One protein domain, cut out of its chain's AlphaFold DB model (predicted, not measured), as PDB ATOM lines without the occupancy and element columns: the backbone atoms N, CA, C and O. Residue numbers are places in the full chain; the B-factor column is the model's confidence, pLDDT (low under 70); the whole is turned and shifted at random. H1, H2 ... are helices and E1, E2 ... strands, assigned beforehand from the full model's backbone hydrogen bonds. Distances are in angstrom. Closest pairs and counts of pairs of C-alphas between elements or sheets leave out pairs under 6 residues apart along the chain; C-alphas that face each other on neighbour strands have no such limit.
ATOM      1  N   VAL A 211      36.839  47.487 154.006       87.12
ATOM      2  CA  VAL A 211      36.046  48.592 153.449       87.12
ATOM      3  C   VAL A 211      34.584  48.175 153.280       87.12
ATOM      4  O   VAL A 211      33.684  48.917 153.675       87.12
ATOM      5  N   ALA A 212      34.316  46.974 152.756       89.56
ATOM      6  CA  ALA A 212      32.951  46.476 152.603       89.56
ATOM      7  C   ALA A 212      32.243  46.272 153.956       89.56
ATOM      8  O   ALA A 212      31.043  46.525 154.066       89.56
ATOM      9  N   ALA A 213      32.948  45.800 154.986       88.38
ATOM     10  CA  ALA A 213      32.406  45.657 156.339       88.38
ATOM     11  C   ALA A 213      32.072  47.022 156.964       88.38
ATOM     12  O   ALA A 213      30.967  47.211 157.472       88.38
ATOM     13  N   ILE A 214      32.964  48.008 156.835       87.69
ATOM     14  CA  ILE A 214      32.733  49.352 157.375       87.69
ATOM     15  C   ILE A 214      31.589  50.063 156.636       87.69
ATOM     16  O   ILE A 214      30.751  50.694 157.277       87.69
ATOM     17  N   LYS A 215      31.473  49.901 155.311       88.69
ATOM     18  CA  LYS A 215      30.321  50.410 154.542       88.69
ATOM     19  C   LYS A 215      28.993  49.825 155.028       88.69
ATOM     20  O   LYS A 215      28.030  50.569 155.196       88.69
ATOM     21  N   ARG A 216      28.943  48.514 155.292       89.44
ATOM     22  CA  ARG A 216      27.755  47.845 155.857       89.44
ATOM     23  C   ARG A 216      27.407  48.398 157.241       89.44
ATOM     24  O   ARG A 216      26.243  48.681 157.510       89.44
ATOM     25  N   LEU A 217      28.412  48.609 158.091       88.44
ATOM     26  CA  LEU A 217      28.232  49.205 159.416       88.44
ATOM     27  C   LEU A 217      27.720  50.653 159.332       88.44
ATOM     28  O   LEU A 217      26.809  51.031 160.066       88.44
ATOM     29  N   TRP A 218      28.242  51.440 158.392       88.62
ATOM     30  CA  TRP A 218      27.775  52.799 158.130       88.62
ATOM     31  C   TRP A 218      26.306  52.820 157.690       88.62
ATOM     32  O   TRP A 218      25.505  53.538 158.276       88.62
ATOM     33  N   GLN A 219      25.927  51.987 156.716       89.00
ATOM     34  CA  GLN A 219      24.543  51.875 156.226       89.00
ATOM     35  C   GLN A 219      23.564  51.377 157.302       89.00
ATOM     36  O   GLN A 219      22.378  51.711 157.293       89.00
ATOM     37  N   PHE A 220      24.050  50.580 158.253       87.69
ATOM     38  CA  PHE A 220      23.258  50.155 159.401       87.69
ATOM     39  C   PHE A 220      22.932  51.328 160.339       87.69
ATOM     40  O   PHE A 220      21.784  51.466 160.796       87.69
ATOM     41  N   LEU A 221      23.909  52.198 160.601       85.50
ATOM     42  CA  LEU A 221      23.714  53.392 161.422       85.50
ATOM     43  C   LEU A 221      22.881  54.445 160.693       85.50
ATOM     44  O   LEU A 221      21.833  54.851 161.203       85.50
ATOM     45  N   PHE A 222      23.288  54.803 159.478       85.69
ATOM     46  CA  PHE A 222      22.707  55.873 158.681       85.69
ATOM     47  C   PHE A 222      21.875  55.307 157.528       85.69
ATOM     48  O   PHE A 222      22.403  54.768 156.560       85.69
ATOM     49  N   LYS A 223      20.550  55.456 157.624       79.12
ATOM     50  CA  LYS A 223      19.610  55.079 156.550       79.12
ATOM     51  C   LYS A 223      19.222  56.251 155.644       79.12
ATOM     52  O   LYS A 223      18.503  56.051 154.669       79.12
ATOM     53  N   SER A 224      19.650  57.465 155.987       79.19
ATOM     54  CA  SER A 224      19.337  58.667 155.221       79.19
ATOM     55  C   SER A 224      20.079  58.660 153.879       79.19
ATOM     56  O   SER A 224      21.281  58.386 153.859       79.19
ATOM     57  N   PRO A 225      19.411  59.000 152.760       75.38
ATOM     58  CA  PRO A 225      20.042  59.068 151.439       75.38
ATOM     59  C   PRO A 225      21.138  60.140 151.351       75.38
ATOM     60  O   PRO A 225      21.951  60.108 150.433       75.38
ATOM     61  N   VAL A 226      21.166  61.069 152.308       79.62
ATOM     62  CA  VAL A 226      22.145  62.155 152.410       79.62
ATOM     63  C   VAL A 226      23.469  61.675 153.031       79.62
ATOM     64  O   VAL A 226      24.521  62.267 152.810       79.62
ATOM     65  N   MET A 227      23.442  60.562 153.770       82.56
ATOM     66  CA  MET A 227      24.596  59.988 154.465       82.56
ATOM     67  C   MET A 227      25.222  58.851 153.651       82.56
ATOM     68  O   MET A 227      25.331  57.721 154.126       82.56
ATOM     69  N   ARG A 228      25.629  59.112 152.404       84.75
ATOM     70  CA  ARG A 228      26.362  58.107 151.612       84.75
ATOM     71  C   ARG A 228      27.804  58.026 152.095       84.75
ATOM     72  O   ARG A 228      28.443  59.047 152.309       84.75
ATOM     73  N   PHE A 229      28.334  56.816 152.250       85.75
ATOM     74  CA  PHE A 229      29.665  56.609 152.830       85.75
ATOM     75  C   PHE A 229      30.771  57.357 152.063       85.75
ATOM     76  O   PHE A 229      31.670  57.941 152.663       85.75
ATOM     77  N   GLU A 230      30.677  57.379 150.735       86.00
ATOM     78  CA  GLU A 230      31.631  58.000 149.810       86.00
ATOM     79  C   GLU A 230      31.741  59.528 149.962       86.00
ATOM     80  O   GLU A 230      32.799  60.106 149.675       86.00
ATOM     81  N   ASP A 231      30.667  60.166 150.437       84.12
ATOM     82  CA  ASP A 231      30.595  61.614 150.646       84.12
ATOM     83  C   ASP A 231      31.352  62.027 151.923       84.12
ATOM     84  O   ASP A 231      31.843  63.149 152.023       84.12
ATOM     85  N   PHE A 232      31.513  61.103 152.879       83.00
ATOM     86  CA  PHE A 232      32.131  61.357 154.188       83.00
ATOM     87  C   PHE A 232      33.520  60.729 154.348       83.00
ATOM     88  O   PHE A 232      34.252  61.111 155.262       83.00
ATOM     89  N   TRP A 233      33.911  59.791 153.478       83.69
ATOM     90  CA  TRP A 233      35.165  59.044 153.612       83.69
ATOM     91  C   TRP A 233      35.915  58.886 152.289       83.69
ATOM     92  O   TRP A 233      35.340  58.678 151.219       83.69
ATOM     93  N   SER A 234      37.238  58.949 152.382       83.19
ATOM     94  CA  SER A 234      38.177  58.490 151.362       83.19
ATOM     95  C   SER A 234      38.662  57.093 151.741       83.19
ATOM     96  O   SER A 234      38.990  56.833 152.899       83.19
ATOM     97  N   PHE A 235      38.715  56.184 150.774       83.25
ATOM     98  CA  PHE A 235      39.174  54.815 150.985       83.25
ATOM     99  C   PHE A 235      39.934  54.309 149.763       83.25
ATOM    100  O   PHE A 235      39.704  54.752 148.638       83.25
ATOM    101  N   ASP A 236      40.838  53.372 150.006       82.44
ATOM    102  CA  ASP A 236      41.612  52.674 148.992       82.44
ATOM    103  C   ASP A 236      41.094  51.237 148.892       82.44
ATOM    104  O   ASP A 236      41.285  50.423 149.799       82.44
ATOM    105  N   THR A 237      40.420  50.927 147.784       79.31
ATOM    106  CA  THR A 237      39.875  49.591 147.512       79.31
ATOM    107  C   THR A 237      40.976  48.549 147.293       79.31
ATOM    108  O   THR A 237      40.762  47.378 147.584       79.31
ATOM    109  N   ILE A 238      42.153  48.952 146.804       78.94
ATOM    110  CA  ILE A 238      43.275  48.046 146.518       78.94
ATOM    111  C   ILE A 238      43.955  47.643 147.826       78.94
ATOM    112  O   ILE A 238      44.232  46.468 148.055       78.94
ATOM    113  N   ARG A 239      44.211  48.618 148.704       79.69
ATOM    114  CA  ARG A 239      44.829  48.366 150.017       79.69
ATOM    115  C   ARG A 239      43.824  47.906 151.073       79.69
ATOM    116  O   ARG A 239      44.245  47.403 152.115       79.69
ATOM    117  N   ASP A 240      42.529  48.025 150.781       82.62
ATOM    118  CA  ASP A 240      41.412  47.732 151.683       82.62
ATOM    119  C   ASP A 240      41.508  48.540 152.988       82.62
ATOM    120  O   ASP A 240      41.424  48.002 154.089       82.62
ATOM    121  N   LYS A 241      41.743  49.850 152.849       81.88
ATOM    122  CA  LYS A 241      41.940  50.782 153.969       81.88
ATOM    123  C   LYS A 241      41.105  52.046 153.810       81.88
ATOM    124  O   LYS A 241      40.887  52.525 152.698       81.88
ATOM    125  N   ILE A 242      40.686  52.624 154.933       79.88
ATOM    126  CA  ILE A 242      40.129  53.982 154.980       79.88
ATOM    127  C   ILE A 242      41.296  54.953 155.126       79.88
ATOM    128  O   ILE A 242      42.131  54.771 156.002       79.88
ATOM    129  N   THR A 243      41.375  55.952 154.250       76.56
ATOM    130  CA  THR A 243      42.535  56.852 154.164       76.56
ATOM    131  C   THR A 243      42.309  58.170 154.889       76.56
ATOM    132  O   THR A 243      43.208  58.659 155.566       76.56
ATOM    133  N   SER A 244      41.123  58.764 154.762       72.81
ATOM    134  CA  SER A 244      40.796  60.025 155.431       72.81
ATOM    135  C   SER A 244      39.291  60.249 155.519       72.81
ATOM    136  O   SER A 244      38.513  59.648 154.777       72.81
ATOM    137  N   TYR A 245      38.875  61.133 156.424       77.75
ATOM    138  CA  TYR A 245      37.510  61.651 156.445       77.75
ATOM    139  C   TYR A 245      37.391  62.876 155.533       77.75
ATOM    140  O   TYR A 245      38.371  63.572 155.262       77.75
ATOM    141  N   LYS A 246      36.170  63.143 155.078       78.94
ATOM    142  CA  LYS A 246      35.788  64.335 154.321       78.94
ATOM    143  C   LYS A 246      34.738  65.113 155.112       78.94
ATOM    144  O   LYS A 246      33.911  64.516 155.808       78.94
ATOM    145  N   GLY A 247      34.792  66.439 155.011       70.81
ATOM    146  CA  GLY A 247      33.664  67.293 155.370       70.81
ATOM    147  C   GLY A 247      32.651  67.245 154.233       70.81
ATOM    148  O   GLY A 247      33.013  67.542 153.096       70.81
ATOM    149  N   SER A 248      31.424  66.827 154.521       75.56
ATOM    150  CA  SER A 248      30.347  66.804 153.531       75.56
ATOM    151  C   SER A 248      29.577  68.122 153.576       75.56
ATOM    152  O   SER A 248      29.253  68.626 154.652       75.56
ATOM    153  N   GLU A 249      29.217  68.658 152.409       70.94
ATOM    154  CA  GLU A 249      28.351  69.843 152.286       70.94
ATOM    155  C   GLU A 249      26.973  69.624 152.931       70.94
ATOM    156  O   GLU A 249      26.269  70.571 153.278       70.94
ATOM    157  N   HIS A 250      26.593  68.363 153.130       73.31
ATOM    158  CA  HIS A 250      25.310  67.985 153.695       73.31
ATOM    159  C   HIS A 250      25.276  67.941 155.229       73.31
ATOM    160  O   HIS A 250      24.211  67.710 155.802       73.31
ATOM    161  N   GLU A 251      26.399  68.194 155.911       76.50
ATOM    162  CA  GLU A 251      26.461  68.181 157.381       76.50
ATOM    163  C   GLU A 251      25.518  69.198 158.033       76.50
ATOM    164  O   GLU A 251      24.965  68.927 159.097       76.50
ATOM    165  N   GLY A 252      25.263  70.329 157.369       72.19
ATOM    166  CA  GLY A 252      24.359  71.370 157.866       72.19
ATOM    167  C   GLY A 252      22.874  70.986 157.887       72.19
ATOM    168  O   GLY A 252      22.075  71.718 158.462       72.19
ATOM    169  N   VAL A 253      22.495  69.862 157.267       79.88
ATOM    170  CA  VAL A 253      21.097  69.403 157.137       79.88
ATOM    171  C   VAL A 253      20.833  68.141 157.973       79.88
ATOM    172  O   VAL A 253      19.724  67.611 157.983       79.88
ATOM    173  N   LEU A 254      21.844  67.640 158.688       81.00
ATOM    174  CA  LEU A 254      21.727  66.427 159.492       81.00
ATOM    175  C   LEU A 254      20.893  66.660 160.754       81.00
ATOM    176  O   LEU A 254      20.960  67.709 161.394       81.00
ATOM    177  N   SER A 255      20.133  65.641 161.150       81.31
ATOM    178  CA  SER A 255      19.435  65.654 162.437       81.31
ATOM    179  C   SER A 255      20.421  65.605 163.611       81.31
ATOM    180  O   SER A 255      21.531  65.084 163.492       81.31
ATOM    181  N   ASN A 256      19.994  66.061 164.793       77.31
ATOM    182  CA  ASN A 256      20.818  66.000 166.009       77.31
ATOM    183  C   ASN A 256      21.299  64.574 166.334       77.31
ATOM    184  O   ASN A 256      22.436  64.387 166.759       77.31
ATOM    185  N   SER A 257      20.459  63.559 166.103       77.06
ATOM    186  CA  SER A 257      20.850  62.155 166.260       77.06
ATOM    187  C   SER A 257      21.922  61.743 165.255       77.06
ATOM    188  O   SER A 257      22.897  61.107 165.640       77.06
ATOM    189  N   GLU A 258      21.792  62.115 163.980       82.38
ATOM    190  CA  GLU A 258      22.788  61.779 162.954       82.38
ATOM    191  C   GLU A 258      24.119  62.490 163.198       82.38
ATOM    192  O   GLU A 258      25.165  61.857 163.079       82.38
ATOM    193  N   LEU A 259      24.086  63.759 163.616       81.12
ATOM    194  CA  LEU A 259      25.275  64.499 164.044       81.12
ATOM    195  C   LEU A 259      25.961  63.824 165.233       81.12
ATOM    196  O   LEU A 259      27.184  63.717 165.251       81.12
ATOM    197  N   MET A 260      25.188  63.305 166.190       79.94
ATOM    198  CA  MET A 260      25.721  62.552 167.325       79.94
ATOM    199  C   MET A 260      26.378  61.238 166.878       79.94
ATOM    200  O   MET A 260      27.515  60.974 167.263       79.94
ATOM    201  N   PHE A 261      25.720  60.429 166.038       83.75
ATOM    202  CA  PHE A 261      26.328  59.211 165.479       83.75
ATOM    203  C   PHE A 261      27.597  59.517 164.684       83.75
ATOM    204  O   PHE A 261      28.598  58.822 164.841       83.75
ATOM    205  N   LEU A 262      27.571  60.570 163.867       84.56
ATOM    206  CA  LEU A 262      28.714  61.009 163.079       84.56
ATOM    207  C   LEU A 262      29.864  61.486 163.973       84.56
ATOM    208  O   LEU A 262      31.011  61.135 163.709       84.56
ATOM    209  N   GLY A 263      29.569  62.236 165.035       81.06
ATOM    210  CA  GLY A 263      30.554  62.709 166.008       81.06
ATOM    211  C   GLY A 263      31.222  61.559 166.760       81.06
ATOM    212  O   GLY A 263      32.447  61.501 166.828       81.06
ATOM    213  N   VAL A 264      30.440  60.585 167.241       81.75
ATOM    214  CA  VAL A 264      30.979  59.373 167.884       81.75
ATOM    215  C   VAL A 264      31.838  58.590 166.894       81.75
ATOM    216  O   VAL A 264      32.985  58.267 167.195       81.75
ATOM    217  N   TRP A 265      31.334  58.350 165.683       83.50
ATOM    218  CA  TRP A 265      32.080  57.666 164.630       83.50
ATOM    219  C   TRP A 265      33.410  58.367 164.337       83.50
ATOM    220  O   TRP A 265      34.467  57.742 164.389       83.50
ATOM    221  N   ARG A 266      33.383  59.683 164.103       80.94
ATOM    222  CA  ARG A 266      34.587  60.484 163.870       80.94
ATOM    223  C   ARG A 266      35.549  60.388 165.035       80.94
ATOM    224  O   ARG A 266      36.696  60.095 164.758       80.94
ATOM    225  N   SER A 267      35.094  60.529 166.279       78.38
ATOM    226  CA  SER A 267      35.954  60.472 167.471       78.38
ATOM    227  C   SER A 267      36.702  59.145 167.644       78.38
ATOM    228  O   SER A 267      37.810  59.119 168.177       78.38
ATOM    229  N   HIS A 268      36.117  58.040 167.171       73.69
ATOM    230  CA  HIS A 268      36.735  56.717 167.241       73.69
ATOM    231  C   HIS A 268      37.733  56.452 166.115       73.69
ATOM    232  O   HIS A 268      38.686  55.702 166.312       73.69
ATOM    233  N   PHE A 269      37.535  57.063 164.949       70.06
ATOM    234  CA  PHE A 269      38.406  56.882 163.785       70.06
ATOM    235  C   PHE A 269      39.407  58.028 163.589       70.06
ATOM    236  O   PHE A 269      40.372  57.903 162.840       70.06
ATOM    237  N   HIS A 270      39.192  59.148 164.269       64.44
ATOM    238  CA  HIS A 270      40.017  60.340 164.254       64.44
ATOM    239  C   HIS A 270      39.854  61.053 165.603       64.44
ATOM    240  O   HIS A 270      38.747  61.164 166.109       64.44
ATOM    241  N   TRP A 271      40.912  61.599 166.202       57.03
ATOM    242  CA  TRP A 271      40.830  62.309 167.496       57.03
ATOM    243  C   TRP A 271      40.097  63.677 167.408       57.03
ATOM    244  O   TRP A 271      40.434  64.643 168.085       57.03
ATOM    245  N   SER A 272      39.099  63.806 166.532       58.03
ATOM    246  CA  SER A 272      38.268  64.995 166.390       58.03
ATOM    247  C   SER A 272      37.045  64.887 167.292       58.03
ATOM    248  O   SER A 272      36.235  63.975 167.163       58.03
ATOM    249  N   GLN A 273      36.896  65.861 168.190       54.97
ATOM    250  CA  GLN A 273      35.752  65.992 169.102       54.97
ATOM    251  C   GLN A 273      34.563  66.734 168.463       54.97
ATOM    252  O   GLN A 273      33.631  67.150 169.154       54.97
ATOM    253  N   THR A 274      34.592  66.943 167.143       56.84
ATOM    254  CA  THR A 274      33.529  67.670 166.435       56.84
ATOM    255  C   THR A 274      32.182  66.958 166.607       56.84
ATOM    256  O   THR A 274      32.016  65.805 166.225       56.84
ATOM    257  N   GLY A 275      31.214  67.651 167.222       55.00
ATOM    258  CA  GLY A 275      29.843  67.157 167.410       55.00
ATOM    259  C   GLY A 275      29.556  66.396 168.713       55.00
ATOM    260  O   GLY A 275      28.423  65.963 168.898       55.00
ATOM    261  N   LEU A 276      30.521  66.255 169.635       61.75
ATOM    262  CA  LEU A 276      30.305  65.572 170.928       61.75
ATOM    263  C   LEU A 276      29.864  66.487 172.083       61.75
ATOM    264  O   LEU A 276      29.626  66.003 173.193       61.75
ATOM    265  N   ASN A 277      29.727  67.793 171.846       56.72
ATOM    266  CA  ASN A 277      29.219  68.723 172.853       56.72
ATOM    267  C   ASN A 277      27.771  68.328 173.201       56.72
ATOM    268  O   ASN A 277      26.864  68.548 172.404       56.72
ATOM    269  N   ASN A 278      27.575  67.749 174.392       59.31
ATOM    270  CA  ASN A 278      26.311  67.216 174.927       59.31
ATOM    271  C   ASN A 278      25.901  65.804 174.447       59.31
ATOM    272  O   ASN A 278      24.712  65.537 174.254       59.31
ATOM    273  N   PHE A 279      26.849  64.869 174.305       68.12
ATOM    274  CA  PHE A 279      26.523  63.447 174.124       68.12
ATOM    275  C   PHE A 279      25.653  62.918 175.282       68.12
ATOM    276  O   PHE A 279      26.075  62.907 176.439       68.12
ATOM    277  N   SER A 280      24.447  62.435 174.969       72.75
ATOM    278  CA  SER A 280      23.568  61.767 175.931       72.75
ATOM    279  C   SER A 280      22.915  60.549 175.292       72.75
ATOM    280  O   SER A 280      22.103  60.677 174.384       72.75
ATOM    281  N   MET A 281      23.217  59.348 175.790       75.81
ATOM    282  CA  MET A 281      22.523  58.127 175.345       75.81
ATOM    283  C   MET A 281      21.018  58.179 175.638       75.81
ATOM    284  O   MET A 281      20.234  57.541 174.940       75.81
ATOM    285  N   TYR A 282      20.606  58.962 176.639       75.25
ATOM    286  CA  TYR A 282      19.208  59.103 177.043       75.25
ATOM    287  C   TYR A 282      18.355  59.846 176.005       75.25
ATOM    288  O   TYR A 282      17.154  59.613 175.935       75.25
ATOM    289  N   SER A 283      18.952  60.721 175.185       75.56
ATOM    290  CA  SER A 283      18.208  61.470 174.160       75.56
ATOM    291  C   SER A 283      17.910  60.652 172.898       75.56
ATOM    292  O   SER A 283      17.105  61.080 172.073       75.56
ATOM    293  N   LEU A 284      18.538  59.482 172.741       78.06
ATOM    294  CA  LEU A 284      18.283  58.561 171.638       78.06
ATOM    295  C   LEU A 284      17.063  57.685 171.937       78.06
ATOM    296  O   LEU A 284      16.888  57.213 173.060       78.06
ATOM    297  N   ASP A 285      16.257  57.388 170.918       83.31
ATOM    298  CA  ASP A 285      15.219  56.368 171.060       83.31
ATOM    299  C   ASP A 285      15.825  54.965 171.271       83.31
ATOM    300  O   ASP A 285      17.000  54.703 170.994       83.31
ATOM    301  N   SER A 286      14.996  54.028 171.735       81.94
ATOM    302  CA  SER A 286      15.433  52.659 172.041       81.94
ATOM    303  C   SER A 286      16.081  51.921 170.856       81.94
ATOM    304  O   SER A 286      16.907  51.030 171.062       81.94
ATOM    305  N   LYS A 287      15.741  52.276 169.609       83.44
ATOM    306  CA  LYS A 287      16.297  51.661 168.399       83.44
ATOM    307  C   LYS A 287      17.691  52.215 168.114       83.44
ATOM    308  O   LYS A 287      18.614  51.437 167.875       83.44
ATOM    309  N   HIS A 288      17.867  53.528 168.187       83.12
ATOM    310  CA  HIS A 288      19.156  54.193 168.021       83.12
ATOM    311  C   HIS A 288      20.126  53.854 169.161       83.12
ATOM    312  O   HIS A 288      21.294  53.584 168.890       83.12
ATOM    313  N   GLN A 289      19.655  53.734 170.406       83.19
ATOM    314  CA  GLN A 289      20.479  53.240 171.519       83.19
ATOM    315  C   GLN A 289      21.057  51.850 171.225       83.19
ATOM    316  O   GLN A 289      22.262  51.645 171.356       83.19
ATOM    317  N   LYS A 290      20.227  50.905 170.758       84.06
ATOM    318  CA  LYS A 290      20.681  49.552 170.387       84.06
ATOM    319  C   LYS A 290      21.707  49.572 169.257       84.06
ATOM    320  O   LYS A 290      22.712  48.872 169.340       84.06
ATOM    321  N   LYS A 291      21.485  50.391 168.224       86.38
ATOM    322  CA  LYS A 291      22.451  50.566 167.129       86.38
ATOM    323  C   LYS A 291      23.789  51.113 167.623       86.38
ATOM    324  O   LYS A 291      24.829  50.625 167.196       86.38
ATOM    325  N   MET A 292      23.759  52.107 168.512       85.06
ATOM    326  CA  MET A 292      24.963  52.710 169.083       85.06
ATOM    327  C   MET A 292      25.729  51.709 169.951       85.06
ATOM    328  O   MET A 292      26.938  51.585 169.809       85.06
ATOM    329  N   LEU A 293      25.036  50.950 170.803       83.69
ATOM    330  CA  LEU A 293      25.666  49.905 171.613       83.69
ATOM    331  C   LEU A 293      26.335  48.839 170.741       83.69
ATOM    332  O   LEU A 293      27.480  48.483 171.002       83.69
ATOM    333  N   TYR A 294      25.659  48.391 169.679       84.69
ATOM    334  CA  TYR A 294      26.246  47.464 168.711       84.69
ATOM    335  C   TYR A 294      27.469  48.065 168.006       84.69
ATOM    336  O   TYR A 294      28.501  47.416 167.881       84.69
ATOM    337  N   PHE A 295      27.388  49.323 167.572       85.81
ATOM    338  CA  PHE A 295      28.526  50.014 166.972       85.81
ATOM    339  C   PHE A 295      29.734  50.050 167.917       85.81
ATOM    340  O   PHE A 295      30.831  49.648 167.535       85.81
ATOM    341  N   LEU A 296      29.526  50.450 169.173       83.88
ATOM    342  CA  LEU A 296      30.582  50.503 170.182       83.88
ATOM    343  C   LEU A 296      31.165  49.118 170.510       83.88
ATOM    344  O   LEU A 296      32.359  49.028 170.801       83.88
ATOM    345  N   SER A 297      30.367  48.046 170.448       79.75
ATOM    346  CA  SER A 297      30.865  46.689 170.697       79.75
ATOM    347  C   SER A 297      31.773  46.185 169.575       79.75
ATOM    348  O   SER A 297      32.795  45.569 169.862       79.75
ATOM    349  N   VAL A 298      31.451  46.486 168.312       79.62
ATOM    350  CA  VAL A 298      32.221  45.994 167.150       79.62
ATOM    351  C   VAL A 298      33.415  46.874 166.788       79.62
ATOM    352  O   VAL A 298      34.336  46.421 166.117       79.62
ATOM    353  N   LEU A 299      33.452  48.128 167.247       75.19
ATOM    354  CA  LEU A 299      34.531  49.071 166.927       75.19
ATOM    355  C   LEU A 299      35.930  48.568 167.305       75.19
ATOM    356  O   LEU A 299      36.893  48.869 166.603       75.19
ATOM    357  N   LYS A 300      36.054  47.779 168.379       68.69
ATOM    358  CA  LYS A 300      37.340  47.190 168.798       68.69
ATOM    359  C   LYS A 300      37.946  46.268 167.735       68.69
ATOM    360  O   LYS A 300      39.160  46.079 167.722       68.69
ATOM    361  N   GLU A 301      37.114  45.707 166.859       67.50
ATOM    362  CA  GLU A 301      37.527  44.795 165.790       67.50
ATOM    363  C   GLU A 301      38.043  45.540 164.549       67.50
ATOM    364  O   GLU A 301      38.757  44.961 163.728       67.50
ATOM    365  N   PHE A 302      37.743  46.838 164.424       67.50
ATOM    366  CA  PHE A 302      38.180  47.691 163.321       67.50
ATOM    367  C   PHE A 302      39.272  48.649 163.790       67.50
ATOM    368  O   PHE A 302      39.009  49.804 164.120       67.50
TER     369      PHE A 302
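AT A GLANCE: This is residues 211 to 302 of the 305 residues of an uncharacterized protein of candidate division Zixibacteria bacterium CG_4_9_14_3_um_filter_46_8 (UniProt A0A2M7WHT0). Three longer helices, H1, H4 and H5, run nearly in line, their centres making a triangle, and form a loose bundle in which H4 stays slightly off the other two. A small strand hairpin, E1 and E2, lies by the end where H1 begins, with short H2 before it and short H3 after it at the side. The 92 printed residues hold five named helices and two named strands in the order H1 H2 E1 E2 H3 H4 H5, mostly helix, with E1 and E2 an antiparallel sheet. The whole is compact, with a radius of gyration of the C-alphas of 12.9 A and spans of 40 by 29 by 26 A.

HOW THE PARTS SIT: H1, residues 211 to 221, and H5, residues 286 to 301, touch through residues 291 to 295 of H5 alone; the closest C-alphas, Leu 221 and Lys 291, are 6.5 A apart, at a shallow tilt of 20 degrees, opposite ways. H4, residues 256 to 269, is close to H5 but not clearly touching, C-alphas of Phe 261 and Met 292 being closest at 7.6 A; they run the same way at a shallow tilt of 9 degrees. H2, residues 229 to 232, only just touches H1, with 3 pairs of C-alphas within 8 A, the closest Lys 215 and Phe 229 at 6.5 A. E1, residues 233 to 236, and E2, residues 241 to 245, form an antiparallel hairpin, with N 234 and O 244 within hydrogen-bond range at 2.8 A. H3, residues 249 to 253, is near H2. In H1 and H4 every O i to N i+4 pair is within hydrogen-bond range; H5 has 10 of 12, H3 0 of 1 but 1 of 2 O i to N i+3 pairs, and H2 is too short for an O i to N i+4 pair.

IN THESE COORDINATES: H1 begins at C-alpha 211 (36.046, 48.592, 153.449) and measures 15.4 A, H4 19.9 A, and H5 24.3 A, ending at C-alpha 301 (37.527, 44.795, 165.790).

THE WHOLE: The printed part has no cut. The link from H4 to H5, residues 270 to 285, is long. pLDDT is under 70 at residues 270 to 279 and 300 to 302.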